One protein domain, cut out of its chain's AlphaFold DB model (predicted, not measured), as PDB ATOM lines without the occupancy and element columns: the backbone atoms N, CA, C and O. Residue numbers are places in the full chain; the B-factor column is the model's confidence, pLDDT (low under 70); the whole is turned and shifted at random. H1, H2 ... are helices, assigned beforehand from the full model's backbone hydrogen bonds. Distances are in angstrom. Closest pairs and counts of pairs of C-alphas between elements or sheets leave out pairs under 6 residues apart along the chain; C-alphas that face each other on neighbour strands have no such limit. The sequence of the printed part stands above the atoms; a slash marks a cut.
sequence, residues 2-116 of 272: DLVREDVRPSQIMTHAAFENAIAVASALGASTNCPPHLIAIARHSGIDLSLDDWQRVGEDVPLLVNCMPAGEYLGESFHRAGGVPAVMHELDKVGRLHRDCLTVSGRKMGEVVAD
ATOM      1  N   ASP A   2      -2.041-183.884  33.992       96.44
ATOM      2  CA  ASP A   2      -2.545-182.784  33.156       96.44
ATOM      3  C   ASP A   2      -2.245-182.964  31.665       96.44
ATOM      4  O   ASP A   2      -3.173-182.897  30.872       96.44
ATOM      5  N   LEU A   3      -1.030-183.392  31.288       97.38
ATOM      6  CA  LEU A   3      -0.698-183.704  29.884       97.38
ATOM      7  C   LEU A   3      -1.668-184.694  29.218       97.38
ATOM      8  O   LEU A   3      -1.957-184.574  28.035       97.38
ATOM      9  N   VAL A   4      -2.185-185.665  29.979       97.44
ATOM     10  CA  VAL A   4      -3.166-186.640  29.474       97.44
ATOM     11  C   VAL A   4      -4.544-185.998  29.326       97.44
ATOM     12  O   VAL A   4      -5.251-186.280  28.367       97.44
ATOM     13  N   ARG A   5      -4.939-185.136  30.269       97.44
ATOM     14  CA  ARG A   5      -6.230-184.431  30.227       97.44
ATOM     15  C   ARG A   5      -6.290-183.406  29.098       97.44
ATOM     16  O   ARG A   5      -7.353-183.206  28.527       97.44
ATOM     17  N   GLU A   6      -5.158-182.781  28.804       96.38
ATOM     18  CA  GLU A   6      -5.007-181.740  27.788       96.38
ATOM     19  C   GLU A   6      -4.604-182.296  26.410       96.38
ATOM     20  O   GLU A   6      -4.416-181.520  25.478       96.38
ATOM     21  N   ASP A   7      -4.474-183.624  26.270       96.88
ATOM     22  CA  ASP A   7      -3.993-184.307  25.056       96.88
ATOM     23  C   ASP A   7      -2.688-183.699  24.504       96.88
ATOM     24  O   ASP A   7      -2.524-183.486  23.302       96.88
ATOM     25  N   VAL A   8      -1.739-183.392  25.396       97.56
ATOM     26  CA  VAL A   8      -0.415-182.886  25.015       97.56
ATOM     27  C   VAL A   8       0.472-184.066  24.636       97.56
ATOM     28  O   VAL A   8       0.956-184.820  25.483       97.56
ATOM     29  N   ARG A   9       0.696-184.221  23.333       96.75
ATOM     30  CA  ARG A   9       1.429-185.341  22.734       96.75
ATOM     31  C   ARG A   9       2.873-184.955  22.406       96.75
ATOM     32  O   ARG A   9       3.146-183.787  22.122       96.75
ATOM     33  N   PRO A  10       3.803-185.926  22.338       97.56
ATOM     34  CA  PRO A  10       5.190-185.648  21.969       97.56
ATOM     35  C   PRO A  10       5.335-184.902  20.635       97.56
ATOM     36  O   PRO A  10       6.171-184.014  20.538       97.56
ATOM     37  N   SER A  11       4.480-185.175  19.642       96.44
ATOM     38  CA  SER A  11       4.484-184.487  18.339       96.44
ATOM     39  C   SER A  11       4.131-182.995  18.406       96.44
ATOM     40  O   SER A  11       4.458-182.253  17.486       96.44
ATOM     41  N   GLN A  12       3.485-182.534  19.482       96.56
ATOM     42  CA  GLN A  12       3.204-181.110  19.710       96.56
ATOM     43  C   GLN A  12       4.383-180.379  20.369       96.56
ATOM     44  O   GLN A  12       4.426-179.153  20.352       96.56
ATOM     45  N   ILE A  13       5.333-181.121  20.945       98.19
ATOM     46  CA  ILE A  13       6.504-180.579  21.648       98.19
ATOM     47  C   ILE A  13       7.757-180.719  20.777       98.19
ATOM     48  O   ILE A  13       8.501-179.760  20.593       98.19
ATOM     49  N   MET A  14       7.976-181.904  20.206       98.00
ATOM     50  CA  MET A  14       9.141-182.263  19.392       98.00
ATOM     51  C   MET A  14       8.966-181.786  17.945       98.00
ATOM     52  O   MET A  14       8.873-182.575  17.009       98.00
ATOM     53  N   THR A  15       8.873-180.468  17.779       98.31
ATOM     54  CA  THR A  15       8.822-179.793  16.477       98.31
ATOM     55  C   THR A  15      10.228-179.547  15.929       98.31
ATOM     56  O   THR A  15      11.205-179.607  16.675       98.31
ATOM     57  N   HIS A  16      10.347-179.193  14.646       98.06
ATOM     58  CA  HIS A  16      11.635-178.821  14.046       98.06
ATOM     59  C   HIS A  16      12.365-177.725  14.850       98.06
ATOM     60  O   HIS A  16      13.542-177.864  15.162       98.06
ATOM     61  N   ALA A  17      11.651-176.686  15.298       98.44
ATOM     62  CA  ALA A  17      12.215-175.629  16.141       98.44
ATOM     63  C   ALA A  17      12.707-176.147  17.509       98.44
ATOM     64  O   ALA A  17      13.705-175.665  18.046       98.44
ATOM     65  N   ALA A  18      12.053-177.164  18.083       98.62
ATOM     66  CA  ALA A  18      12.528-177.800  19.310       98.62
ATOM     67  C   ALA A  18      13.813-178.618  19.080       98.62
ATOM     68  O   ALA A  18      14.691-178.621  19.942       98.62
ATOM     69  N   PHE A  19      13.955-179.259  17.915       98.69
ATOM     70  CA  PHE A  19      15.197-179.932  17.524       98.69
ATOM     71  C   PHE A  19      16.343-178.941  17.287       98.69
ATOM     72  O   PHE A  19      17.448-179.183  17.765       98.69
ATOM     73  N   GLU A  20      16.089-177.794  16.652       98.56
ATOM     74  CA  GLU A  20      17.102-176.737  16.512       98.56
ATOM     75  C   GLU A  20      17.531-176.171  17.877       98.56
ATOM     76  O   GLU A  20      18.725-176.005  18.125       98.56
ATOM     77  N   ASN A  21      16.588-175.975  18.809       98.69
ATOM     78  CA  ASN A  21      16.926-175.632  20.195       98.69
ATOM     79  C   ASN A  21      17.821-176.697  20.836       98.69
ATOM     80  O   ASN A  21      18.799-176.357  21.498       98.69
ATOM     81  N   ALA A  22      17.507-177.982  20.648       98.56
ATOM     82  CA  ALA A  22      18.311-179.069  21.193       98.56
ATOM     83  C   ALA A  22      19.743-179.059  20.633       98.56
ATOM     84  O   ALA A  22      20.679-179.251  21.405       98.56
ATOM     85  N   ILE A  23      19.928-178.771  19.341       98.50
ATOM     86  CA  ILE A  23      21.254-178.630  18.714       98.50
ATOM     87  C   ILE A  23      22.024-177.444  19.303       98.50
ATOM     88  O   ILE A  23      23.187-177.599  19.688       98.50
ATOM     89  N   ALA A  24      21.391-176.272  19.407       98.38
ATOM     90  CA  ALA A  24      22.028-175.075  19.955       98.38
ATOM     91  C   ALA A  24      22.464-175.296  21.412       98.38
ATOM     92  O   ALA A  24      23.607-175.025  21.779       98.38
ATOM     93  N   VAL A  25      21.582-175.877  22.231       98.44
ATOM     94  CA  VAL A  25      21.878-176.202  23.631       98.44
ATOM     95  C   VAL A  25      22.972-177.262  23.729       98.44
ATOM     96  O   VAL A  25      23.927-177.074  24.475       98.44
ATOM     97  N   ALA A  26      22.891-178.347  22.958       97.94
ATOM     98  CA  ALA A  26      23.917-179.388  22.944       97.94
ATOM     99  C   ALA A  26      25.300-178.829  22.569       97.94
ATOM    100  O   ALA A  26      26.299-179.195  23.187       97.94
ATOM    101  N   SER A  27      25.355-177.903  21.613       97.38
ATOM    102  CA  SER A  27      26.598-177.242  21.203       97.38
ATOM    103  C   SER A  27      27.152-176.351  22.320       97.38
ATOM    104  O   SER A  27      28.323-176.473  22.669       97.38
ATOM    105  N   ALA A  28      26.297-175.555  22.976       98.06
ATOM    106  CA  ALA A  28      26.694-174.702  24.101       98.06
ATOM    107  C   ALA A  28      27.183-175.479  25.335       98.06
ATOM    108  O   ALA A  28      28.024-174.995  26.096       98.06
ATOM    109  N   LEU A  29      26.663-176.691  25.529       97.44
ATOM    110  CA  LEU A  29      27.077-177.609  26.589       97.44
ATOM    111  C   LEU A  29      28.381-178.357  26.270       97.44
ATOM    112  O   LEU A  29      28.950-178.970  27.168       97.44
ATOM    113  N   GLY A  30      28.826-178.383  25.008       95.12
ATOM    114  CA  GLY A  30      29.892-179.289  24.576       95.12
ATOM    115  C   GLY A  30      29.455-180.755  24.641       95.12
ATOM    116  O   GLY A  30      30.164-181.599  25.195       95.12
ATOM    117  N   ALA A  31      28.271-181.071  24.111       93.06
ATOM    118  CA  ALA A  31      27.656-182.394  24.193       93.06
ATOM    119  C   ALA A  31      28.496-183.522  23.563       93.06
ATOM    120  O   ALA A  31      29.475-183.322  22.839       93.06
ATOM    121  N   SER A  32      28.110-184.760  23.864       95.25
ATOM    122  CA  SER A  32      28.699-185.955  23.259       95.25
ATOM    123  C   SER A  32      28.459-186.000  21.746       95.25
ATOM    124  O   SER A  32      27.381-185.648  21.272       95.25
ATOM    125  N   THR A  33      29.422-186.541  21.003       95.56
ATOM    126  CA  THR A  33      29.300-186.886  19.575       95.56
ATOM    127  C   THR A  33      28.298-188.020  19.317       95.56
ATOM    128  O   THR A  33      27.927-188.278  18.173       95.56
ATOM    129  N   ASN A  34      27.784-188.654  20.375       96.62
ATOM    130  CA  ASN A  34      26.620-189.538  20.322       96.62
ATOM    131  C   ASN A  34      25.285-188.769  20.253       96.62
ATOM    132  O   ASN A  34      24.251-189.360  19.950       96.62
ATOM    133  N   CYS A  35      25.261-187.461  20.533       96.69
ATOM    134  CA  CYS A  35      24.023-186.679  20.509       96.69
ATOM    135  C   CYS A  35      23.396-186.594  19.100       96.69
ATOM    136  O   CYS A  35      22.198-186.866  18.997       96.69
ATOM    137  N   PRO A  36      24.157-186.336  18.014       96.81
ATOM    138  CA  PRO A  36      23.613-186.342  16.657       96.81
ATOM    139  C   PRO A  36      22.869-187.624  16.251       96.81
ATOM    140  O   PRO A  36      21.695-187.504  15.897       96.81
ATOM    141  N   PRO A  37      23.439-188.847  16.348       96.69
ATOM    142  CA  PRO A  37      22.708-190.052  15.953       96.69
ATOM    143  C   PRO A  37      21.445-190.284  16.794       96.69
ATOM    144  O   PRO A  37      20.426-190.711  16.253       96.69
ATOM    145  N   HIS A  38      21.459-189.954  18.091       97.94
ATOM    146  CA  HIS A  38      20.259-190.046  18.927       97.94
ATOM    147  C   HIS A  38      19.180-189.047  18.506       97.94
ATOM    148  O   HIS A  38      18.020-189.427  18.347       97.94
ATOM    149  N   LEU A  39      19.549-187.782  18.310       98.00
ATOM    150  CA  LEU A  39      18.593-186.730  17.989       98.00
ATOM    151  C   LEU A  39      17.975-186.943  16.601       98.00
ATOM    152  O   LEU A  39      16.760-186.832  16.456       98.00
ATOM    153  N   ILE A  40      18.786-187.348  15.620       97.75
ATOM    154  CA  ILE A  40      18.329-187.725  14.275       97.75
ATOM    155  C   ILE A  40      17.382-188.929  14.347       97.75
ATOM    156  O   ILE A  40      16.328-188.926  13.714       97.75
ATOM    157  N   ALA A  41      17.692-189.949  15.155       98.00
ATOM    158  CA  ALA A  41      16.797-191.091  15.329       98.00
ATOM    159  C   ALA A  41      15.440-190.680  15.931       98.00
ATOM    160  O   ALA A  41      14.400-191.128  15.443       98.00
ATOM    161  N   ILE A  42      15.426-189.816  16.954       98.50
ATOM    162  CA  ILE A  42      14.188-189.311  17.578       98.50
ATOM    163  C   ILE A  42      13.388-188.451  16.587       98.50
ATOM    164  O   ILE A  42      12.169-188.616  16.483       98.50
ATOM    165  N   ALA A  43      14.055-187.577  15.828       98.25
ATOM    166  CA  ALA A  43      13.432-186.751  14.796       98.25
ATOM    167  C   ALA A  43      12.750-187.614  13.729       98.25
ATOM    168  O   ALA A  43      11.553-187.451  13.482       98.25
ATOM    169  N   ARG A  44      13.452-188.633  13.214       97.75
ATOM    170  CA  ARG A  44      12.899-189.588  12.243       97.75
ATOM    171  C   ARG A  44      11.654-190.310  12.767       97.75
ATOM    172  O   ARG A  44      10.679-190.429  12.031       97.75
ATOM    173  N   HIS A  45      11.642-190.743  14.031       97.56
ATOM    174  CA  HIS A  45      10.450-191.358  14.647       97.56
ATOM    175  C   HIS A  45       9.294-190.368  14.855       97.56
ATOM    176  O   HIS A  45       8.141-190.781  14.961       97.56
ATOM    177  N   SER A  46       9.597-189.073  14.899       95.75
ATOM    178  CA  SER A  46       8.616-187.993  15.037       95.75
ATOM    179  C   SER A  46       8.139-187.442  13.688       95.75
ATOM    180  O   SER A  46       7.341-186.509  13.667       95.75
ATOM    181  N   GLY A  47       8.617-187.998  12.566       96.31
ATOM    182  CA  GLY A  47       8.318-187.495  11.223       96.31
ATOM    183  C   GLY A  47       8.979-186.150  10.903       96.31
ATOM    184  O   GLY A  47       8.516-185.452  10.005       96.31
ATOM    185  N   ILE A  48      10.027-185.776  11.642       97.88
ATOM    186  CA  ILE A  48      10.820-184.568  11.412       97.88
ATOM    187  C   ILE A  48      12.080-184.950  10.640       97.88
ATOM    188  O   ILE A  48      12.794-185.877  11.031       97.88
ATOM    189  N   ASP A  49      12.342-184.225   9.556       96.94
ATOM    190  CA  ASP A  49      13.615-184.316   8.851       96.94
ATOM    191  C   ASP A  49      14.683-183.562   9.648       96.94
ATOM    192  O   ASP A  49      14.488-182.406  10.022       96.94
ATOM    193  N   LEU A  50      15.761-184.263   9.980       97.62
ATOM    194  CA  LEU A  50      16.900-183.732  10.714       97.62
ATOM    195  C   LEU A  50      18.140-184.492  10.258       97.62
ATOM    196  O   LEU A  50      18.181-185.725  10.298       97.62
ATOM    197  N   SER A  51      19.157-183.746   9.865       95.56
ATOM    198  CA  SER A  51      20.384-184.250   9.262       95.56
ATOM    199  C   SER A  51      21.618-183.760  10.023       95.56
ATOM    200  O   SER A  51      21.523-182.970  10.962       95.56
ATOM    201  N   LEU A  52      22.804-184.235   9.632       94.81
ATOM    202  CA  LEU A  52      24.060-183.673  10.139       94.81
ATOM    203  C   LEU A  52      24.274-182.230   9.656       94.81
ATOM    204  O   LEU A  52      24.831-181.430  10.403       94.81
ATOM    205  N   ASP A  53      23.760-181.858   8.485       94.38
ATOM    206  CA  ASP A  53      23.864-180.486   7.974       94.38
ATOM    207  C   ASP A  53      23.151-179.486   8.897       94.38
ATOM    208  O   ASP A  53      23.607-178.356   9.066       94.38
ATOM    209  N   ASP A  54      22.079-179.906   9.577       96.81
ATOM    210  CA  ASP A  54      21.409-179.088  10.592       96.81
ATOM    211  C   ASP A  54      22.293-178.856  11.822       96.81
ATOM    212  O   ASP A  54      22.292-177.760  12.387       96.81
ATOM    213  N   TRP A  55      23.095-179.852  12.213       96.25
ATOM    214  CA  TRP A  55      24.078-179.701  13.289       96.25
ATOM    215  C   TRP A  55      25.154-178.685  12.934       96.25
ATOM    216  O   TRP A  55      25.519-177.877  13.788       96.25
ATOM    217  N   GLN A  56      25.615-178.686  11.685       94.81
ATOM    218  CA  GLN A  56      26.556-177.679  11.216       94.81
ATOM    219  C   GLN A  56      25.903-176.291  11.171       94.81
ATOM    220  O   GLN A  56      26.372-175.357  11.818       94.81
ATOM    221  N   ARG A  57      24.764-176.170  10.481       96.56
ATOM    222  CA  ARG A  57      24.036-174.909  10.272       96.56
ATOM    223  C   ARG A  57      23.641-174.213  11.576       96.56
ATOM    224  O   ARG A  57      23.710-172.989  11.660       96.56
ATOM    225  N   VAL A  58      23.167-174.971  12.564       97.31
ATOM    226  CA  VAL A  58      22.659-174.420  13.830       97.31
ATOM    227  C   VAL A  58      23.745-174.375  14.904       97.31
ATOM    228  O   VAL A  58      23.768-173.436  15.700       97.31
ATOM    229  N   GLY A  59      24.617-175.385  14.952       96.19
ATOM    230  CA  GLY A  59      25.500-175.640  16.086       96.19
ATOM    231  C   GLY A  59      26.939-175.155  15.933       96.19
ATOM    232  O   GLY A  59      27.527-174.786  16.946       96.19
ATOM    233  N   GLU A  60      27.514-175.126  14.723       95.12
ATOM    234  CA  GLU A  60      28.963-174.904  14.519       95.12
ATOM    235  C   GLU A  60      29.468-173.626  15.214       95.12
ATOM    236  O   GLU A  60      30.439-173.653  15.973       95.12
ATOM    237  N   ASP A  61      28.762-172.513  15.012       95.75
ATOM    238  CA  ASP A  61      29.152-171.201  15.539       95.75
ATOM    239  C   ASP A  61      28.763-170.974  17.008       95.75
ATOM    240  O   ASP A  61      29.092-169.929  17.580       95.75
ATOM    241  N   VAL A  62      28.066-171.922  17.639       97.69
ATOM    242  CA  VAL A  62      27.685-171.806  19.048       97.69
ATOM    243  C   VAL A  62      28.930-172.014  19.925       97.69
ATOM    244  O   VAL A  62      29.655-173.001  19.756       97.69
ATOM    245  N   PRO A  63      29.229-171.087  20.851       97.69
ATOM    246  CA  PRO A  63      30.384-171.202  21.734       97.69
ATOM    247  C   PRO A  63      30.149-172.212  22.864       97.69
ATOM    248  O   PRO A  63      29.014-172.448  23.267       97.69
ATOM    249  N   LEU A  64      31.226-172.751  23.433       97.94
ATOM    250  CA  LEU A  64      31.184-173.578  24.637       97.94
ATOM    251  C   LEU A  64      30.992-172.687  25.866       97.94
ATOM    252  O   LEU A  64      31.873-171.895  26.205       97.94
ATOM    253  N   LEU A  65      29.860-172.836  26.549       98.50
ATOM    254  CA  LEU A  65      29.525-172.040  27.731       98.50
ATOM    255  C   LEU A  65      29.818-172.774  29.038       98.50
ATOM    256  O   LEU A  65      30.067-172.136  30.057       98.50
ATOM    257  N   VAL A  66      29.772-174.104  29.034       98.31
ATOM    258  CA  VAL A  66      29.896-174.889  30.264       98.31
ATOM    259  C   VAL A  66      31.330-175.342  30.479       98.31
ATOM    260  O   VAL A  66      31.885-176.107  29.693       98.31
ATOM    261  N   ASN A  67      31.905-174.912  31.596       97.81
ATOM    262  CA  ASN A  67      33.219-175.329  32.055       97.81
ATOM    263  C   ASN A  67      33.111-176.666  32.802       97.81
ATOM    264  O   ASN A  67      33.159-176.717  34.025       97.81
ATOM    265  N   CYS A  68      32.889-177.763  32.080       96.56
ATOM    266  CA  CYS A  68      32.842-179.105  32.662       96.56
ATOM    267  C   CYS A  68      33.670-180.100  31.857       96.56
ATOM    268  O   CYS A  68      33.797-179.989  30.635       96.56
ATOM    269  N   MET A  69      34.198-181.112  32.543       94.44
ATOM    270  CA  MET A  69      34.905-182.210  31.891       94.44
ATOM    271  C   MET A  69      34.010-182.885  30.830       94.44
ATOM    272  O   MET A  69      32.815-183.081  31.072       94.44
ATOM    273  N   PRO A  70      34.561-183.265  29.660       91.56
ATOM    274  CA  PRO A  70      35.993-183.320  29.338       91.56
ATOM    275  C   PRO A  70      36.599-182.032  28.751       91.56
ATOM    276  O   PRO A  70      37.799-182.009  28.508       91.56
ATOM    277  N   ALA A  71      35.803-180.994  28.483       89.50
ATOM    278  CA  ALA A  71      36.285-179.767  27.833       89.50
ATOM    279  C   ALA A  71      36.749-178.682  28.825       89.50
ATOM    280  O   ALA A  71      37.448-177.753  28.438       89.50
ATOM    281  N   GLY A  72      36.345-178.800  30.089       92.56
ATOM    282  CA  GLY A  72      36.673-177.879  31.171       92.56
ATOM    283  C   GLY A  72      37.044-178.604  32.465       92.56
ATOM    284  O   GLY A  72      37.434-179.770  32.453       92.56
ATOM    285  N   GLU A  73      36.889-177.915  33.590       95.81
ATOM    286  CA  GLU A  73      37.478-178.304  34.878       95.81
ATOM    287  C   GLU A  73      36.466-178.897  35.868       95.81
ATOM    288  O   GLU A  73      36.812-179.778  36.657       95.81
ATOM    289  N   TYR A  74      35.209-178.439  35.839       97.81
ATOM    290  CA  TYR A  74      34.206-178.841  36.828       97.81
ATOM    291  C   TYR A  74      33.449-180.125  36.443       97.81
ATOM    292  O   TYR A  74      33.584-180.684  35.352       97.81
ATOM    293  N   LEU A  75      32.618-180.602  37.375       97.38
ATOM    294  CA  LEU A  75      31.752-181.772  37.222       97.38
ATOM    295  C   LEU A  75      30.269-181.394  37.378       97.38
ATOM    296  O   LEU A  75      29.919-180.272  37.754       97.38
ATOM    297  N   GLY A  76      29.388-182.368  37.138       97.12
ATOM    298  CA  GLY A  76      27.935-182.172  37.089       97.12
ATOM    299  C   GLY A  76      27.306-181.543  38.338       97.12
ATOM    300  O   GLY A  76      26.301-180.846  38.223       97.12
ATOM    301  N   GLU A  77      27.891-181.731  39.524       98.12
ATOM    302  CA  GLU A  77      27.389-181.123  40.763       98.12
ATOM    303  C   GLU A  77      27.526-179.591  40.748       98.12
ATOM    304  O   GLU A  77      26.578-178.874  41.071       98.12
ATOM    305  N   SER A  78      28.684-179.083  40.315       98.38
ATOM    306  CA  SER A  78      28.902-177.644  40.147       98.38
ATOM    307  C   SER A  78      28.036-177.090  39.023       98.38
ATOM    308  O   SER A  78      27.410-176.053  39.212       98.38
ATOM    309  N   PHE A  79      27.902-177.813  37.903       98.50
ATOM    310  CA  PHE A  79      26.996-177.421  36.816       98.50
ATOM    311  C   PHE A  79      25.549-177.266  37.292       98.50
ATOM    312  O   PHE A  79      24.895-176.269  36.984       98.50
ATOM    313  N   HIS A  80      25.051-178.218  38.083       98.44
ATOM    314  CA  HIS A  80      23.713-178.136  38.655       98.44
ATOM    315  C   HIS A  80      23.565-176.923  39.582       98.44
ATOM    316  O   HIS A  80      22.631-176.141  39.407       98.44
ATOM    317  N   ARG A  81      24.505-176.726  40.522       98.38
ATOM    318  CA  ARG A  81      24.497-175.573  41.443       98.38
ATOM    319  C   ARG A  81      24.569-174.228  40.726       98.38
ATOM    320  O   ARG A  81      23.948-173.274  41.180       98.38
ATOM    321  N   ALA A  82      25.282-174.161  39.604       98.50
ATOM    322  CA  ALA A  82      25.400-172.958  38.789       98.50
ATOM    323  C   ALA A  82      24.095-172.585  38.058       98.50
ATOM    324  O   ALA A  82      24.001-171.485  37.522       98.50
ATOM    325  N   GLY A  83      23.088-173.466  38.028       98.31
ATOM    326  CA  GLY A  83      21.797-173.241  37.365       98.31
ATOM    327  C   GLY A  83      21.483-174.242  36.249       98.31
ATOM    328  O   GLY A  83      20.372-174.243  35.721       98.31
ATOM    329  N   GLY A  84      22.428-175.124  35.911       98.44
ATOM    330  CA  GLY A  84      22.235-176.227  34.975       98.44
ATOM    331  C   GLY A  84      21.816-175.798  33.566       98.44
ATOM    332  O   GLY A  84      22.134-174.711  33.085       98.44
ATOM    333  N   VAL A  85      21.078-176.684  32.888       98.50
ATOM    334  CA  VAL A  85      20.618-176.473  31.505       98.50
ATOM    335  C   VAL A  85      19.786-175.191  31.339       98.50
ATOM    336  O   VAL A  85      20.069-174.460  30.392       98.50
ATOM    337  N   PRO A  86      18.828-174.847  32.228       98.50
ATOM    338  CA  PRO A  86      18.067-173.603  32.089       98.50
ATOM    339  C   PRO A  86      18.944-172.349  32.022       98.50
ATOM    340  O   PRO A  86      18.640-171.448  31.246       98.50
ATOM    341  N   ALA A  87      20.058-172.312  32.761       98.69
ATOM    342  CA  ALA A  87      20.975-171.176  32.729       98.69
ATOM    343  C   ALA A  87      21.778-171.064  31.430       98.69
ATOM    344  O   ALA A  87      22.011-169.965  30.929       98.69
ATOM    345  N   VAL A  88      22.130-172.196  30.824       98.69
ATOM    346  CA  VAL A  88      22.734-172.222  29.484       98.69
ATOM    347  C   VAL A  88      21.725-171.755  28.435       98.69
ATOM    348  O   VAL A  88      22.046-170.938  27.574       98.69
ATOM    349  N   MET A  89      20.481-172.230  28.526       98.75
ATOM    350  CA  MET A  89      19.407-171.812  27.625       98.75
ATOM    351  C   MET A  89      19.087-170.322  27.761       98.75
ATOM    352  O   MET A  89      18.802-169.681  26.755       98.75
ATOM    353  N   HIS A  90      19.180-169.766  28.971       98.69
ATOM    354  CA  HIS A  90      19.041-168.334  29.217       98.69
ATOM    355  C   HIS A  90      20.115-167.513  28.481       98.69
ATOM    356  O   HIS A  90      19.795-166.511  27.844       98.69
ATOM    357  N   GLU A  91      21.385-167.943  28.491       98.56
ATOM    358  CA  GLU A  91      22.437-167.254  27.726       98.56
ATOM    359  C   GLU A  91      22.209-167.321  26.210       98.56
ATOM    360  O   GLU A  91      22.431-166.329  25.520       98.56
ATOM    361  N   LEU A  92      21.712-168.448  25.690       98.44
ATOM    362  CA  LEU A  92      21.342-168.571  24.273       98.44
ATOM    363  C   LEU A  92      20.130-167.703  23.908       98.44
ATOM    364  O   LEU A  92      20.093-167.102  22.833       98.44
ATOM    365  N   ASP A  93      19.147-167.612  24.801       98.38
ATOM    366  CA  ASP A  93      17.947-166.798  24.623       98.38
ATOM    367  C   ASP A  93      18.277-165.301  24.504       98.38
ATOM    368  O   ASP A  93      17.780-164.631  23.596       98.38
ATOM    369  N   LYS A  94      19.194-164.791  25.341       97.62
ATOM    370  CA  LYS A  94      19.654-163.387  25.309       97.62
ATOM    371  C   LYS A  94      20.184-162.942  23.946       97.62
ATOM    372  O   LYS A  94      20.061-161.771  23.598       97.62
ATOM    373  N   VAL A  95      20.778-163.862  23.189       97.50
ATOM    374  CA  VAL A  95      21.368-163.593  21.868       97.50
ATOM    375  C   VAL A  95      20.495-164.091  20.711       97.50
ATOM    376  O   VAL A  95      20.953-164.143  19.571       97.50
ATOM    377  N   GLY A  96      19.244-164.478  20.979       97.31
ATOM    378  CA  GLY A  96      18.301-164.928  19.952       97.31
ATOM    379  C   GLY A  96      18.642-166.285  19.328       97.31
ATOM    380  O   GLY A  96      18.192-166.578  18.224       97.31
ATOM    381  N   ARG A  97      19.429-167.125  20.014       97.50
ATOM    382  CA  ARG A  97      19.799-168.487  19.576       97.50
ATOM    383  C   ARG A  97      18.821-169.562  20.061       97.50
ATOM    384  O   ARG A  97      19.125-170.750  19.983       97.50
ATOM    385  N   LEU A  98      17.657-169.154  20.565       97.88
ATOM    386  CA  LEU A  98      16.619-170.042  21.068       97.88
ATOM    387  C   LEU A  98      15.260-169.683  20.453       97.88
ATOM    388  O   LEU A  98      14.807-168.542  20.520       97.88
ATOM    389  N   HIS A  99      14.568-170.681  19.911       98.50
ATOM    390  CA  HIS A  99      13.169-170.592  19.508       98.50
ATOM    391  C   HIS A  99      12.285-170.510  20.749       98.50
ATOM    392  O   HIS A  99      11.948-171.520  21.375       98.50
ATOM    393  N   ARG A 100      11.931-169.279  21.116       98.38
ATOM    394  CA  ARG A 100      11.209-168.948  22.352       98.38
ATOM    395  C   ARG A 100       9.795-169.511  22.407       98.38
ATOM    396  O   ARG A 100       9.322-169.837  23.492       98.38
ATOM    397  N   ASP A 101       9.129-169.620  21.262       98.38
ATOM    398  CA  ASP A 101       7.717-170.005  21.173       98.38
ATOM    399  C   ASP A 101       7.465-171.516  21.254       98.38
ATOM    400  O   ASP A 101       6.309-171.940  21.273       98.38
ATOM    401  N   CYS A 102       8.519-172.335  21.341       98.31
ATOM    402  CA  CYS A 102       8.387-173.779  21.507       98.31
ATOM    403  C   CYS A 102       7.589-174.121  22.774       98.31
ATOM    404  O   CYS A 102       7.930-173.678  23.873       98.31
ATOM    405  N   LEU A 103       6.547-174.944  22.623       97.81
ATOM    406  CA  LEU A 103       5.775-175.478  23.742       97.81
ATOM    407  C   LEU A 103       6.626-176.466  24.552       97.81
ATOM    408  O   LEU A 103       7.437-177.208  24.000       97.81
ATOM    409  N   THR A 104       6.414-176.503  25.866       98.00
ATOM    410  CA  THR A 104       7.068-177.461  26.767       98.00
ATOM    411  C   THR A 104       6.041-178.332  27.487       98.00
ATOM    412  O   THR A 104       4.860-177.998  27.557       98.00
ATOM    413  N   VAL A 105       6.504-179.415  28.118       98.00
ATOM    414  CA  VAL A 105       5.667-180.268  28.987       98.00
ATOM    415  C   VAL A 105       5.101-179.533  30.212       98.00
ATOM    416  O   VAL A 105       4.273-180.086  30.925       98.00
ATOM    417  N   SER A 106       5.545-178.304  30.489       96.25
ATOM    418  CA  SER A 106       4.994-177.482  31.572       96.25
ATOM    419  C   SER A 106       3.749-176.682  31.163       96.25
ATOM    420  O   SER A 106       3.164-176.012  32.005       96.25
ATOM    421  N   GLY A 107       3.387-176.681  29.873       95.06
ATOM    422  CA  GLY A 107       2.360-175.798  29.303       95.06
ATOM    423  C   GLY A 107       2.855-174.377  29.004       95.06
ATOM    424  O   GLY A 107       2.187-173.630  28.295       95.06
ATOM    425  N   ARG A 108       4.048-174.005  29.487       97.06
ATOM    426  CA  ARG A 108       4.696-172.715  29.208       97.06
ATOM    427  C   ARG A 108       5.535-172.775  27.939       97.06
ATOM    428  O   ARG A 108       6.044-173.843  27.569       97.06
ATOM    429  N   LYS A 109       5.727-171.617  27.308       98.31
ATOM    430  CA  LYS A 109       6.658-171.460  26.184       98.31
ATOM    431  C   LYS A 109       8.103-171.488  26.669       98.31
ATOM    432  O   LYS A 109       8.399-171.039  27.775       98.31
ATOM    433  N   MET A 110       9.021-171.960  25.833       98.44
ATOM    434  CA  MET A 110      10.430-172.094  26.203       98.44
ATOM    435  C   MET A 110      11.048-170.772  26.677       98.44
ATOM    436  O   MET A 110      11.716-170.745  27.706       98.44
ATOM    437  N   GLY A 111      10.766-169.665  25.987       98.00
ATOM    438  CA  GLY A 111      11.262-168.343  26.376       98.00
ATOM    439  C   GLY A 111      10.759-167.883  27.747       98.00
ATOM    440  O   GLY A 111      11.463-167.167  28.444       98.00
ATOM    441  N   GLU A 112       9.568-168.315  28.170       98.25
ATOM    442  CA  GLU A 112       9.048-168.029  29.513       98.25
ATOM    443  C   GLU A 112       9.753-168.885  30.569       98.25
ATOM    444  O   GLU A 112       9.999-168.422  31.681       98.25
ATOM    445  N   VAL A 113      10.060-170.143  30.235       97.94
ATOM    446  CA  VAL A 113      10.737-171.080  31.141       97.94
ATOM    447  C   VAL A 113      12.132-170.578  31.504       97.94
ATOM    448  O   VAL A 113      12.513-170.704  32.663       97.94
ATOM    449  N   VAL A 114      12.864-170.000  30.548       98.12
ATOM    450  CA  VAL A 114      14.284-169.639  30.722       98.12
ATOM    451  C   VAL A 114      14.528-168.156  31.023       98.12
ATOM    452  O   VAL A 114      15.660-167.790  31.328       98.12
ATOM    453  N   ALA A 115      13.496-167.303  30.962       96.62
ATOM    454  CA  ALA A 115      13.627-165.844  31.074       96.62
ATOM    455  C   ALA A 115      14.409-165.384  32.315       96.62
ATOM    456  O   ALA A 115      15.263-164.513  32.200       96.62
ATOM    457  N   ASP A 116      14.163-166.009  33.468       95.75
ATOM    458  CA  ASP A 116      14.762-165.624  34.753       95.75
ATOM    459  C   ASP A 116      15.812-166.633  35.251       95.75
ATOM    460  O   ASP A 116      16.254-166.578  36.400       95.75
TER     461      ASP A 116
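AT A GLANCE: This is residues 2 to 116 of the 272 residues of the protein "Dihydroxy-acid dehydratase" of Pseudomonas sp. FSL R10-0765 (UniProt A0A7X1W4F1). A long helix, H3, runs through the middle; H4 folds back beside it, H5 crosses it steeply, and H7 crosses it on the side away from H4 and H5, with the short helix H8 packed on H7. The short helices H1 and H2 lead into H3 at one end of the longest axis, while H6 and the long link of residues 60 to 75 lie toward the other. The printed part has 115 residues with eight named helices, in order H1 to H8, and no named strand; the class is all helix. The whole is compact, with a radius of gyration of the C-alphas of 14.6 A and spans of 43 by 32 by 25 A.

IN THESE COORDINATES: H1, residues 2 to 5, begins at C-alpha 2 at (-2.545, -182.784, 33.156). H2 is residues 10 to 13. H3, residues 16 to 29, is the longest helix by residues, 19.9 A from C-alpha 16 at (11.635, -178.821, 14.046) to C-alpha 29. H4, residues 35 to 45, measures 15.5 A, and H5, residues 52 to 59, measures 10.1 A. H6 is residues 76 to 81. H7, residues 84 to 94, measures 16.3 A. H8, residues 110 to 114, ends at C-alpha 114 at (14.284, -169.639, 30.722).

HOW THE PARTS SIT: H3 is the hub, touching H4, H5 and H7. H3 and H4 form a helical hairpin, opposite ways at a shallow tilt of 12 degrees; they only just touch, with 3 pairs of C-alphas within 8 A, the closest those of Phe 19 and Ala 43 at 7.6 A. H5 touches H3 at a steep tilt of 67 degrees, the same way, closest at the C-alphas of Ala 24 and Gly 59, 5.2 A apart. H7 touches H3 with residues 24 to 29 of H3 alone, closest at the C-alphas of Val 25 and Met 89, 6.4 A apart; they run opposite ways at a steep tilt of 69 degrees, only just short of about perpendicular. H8 touches H7, closest at the C-alphas of His 90 and Val 114, 5.2 A apart. H6 and H7 are near each other, and H2 and H3 meet only through their link. H1 touches no helix. Every O i to N i+4 pair is within hydrogen-bond range in H3, H4, H5, H6, H7 and H8; H1 and H2 are too short for such a pair.

THE WHOLE: The two C-alphas farthest apart are those of Arg 5 and Glu 73, 44.4 A. The printed part has no cut. The links H5 to H6 and H7 to H8 are long, with 16 and 15 residues. The mean pLDDT of the printed part is 97.3, and no printed residue is under 70.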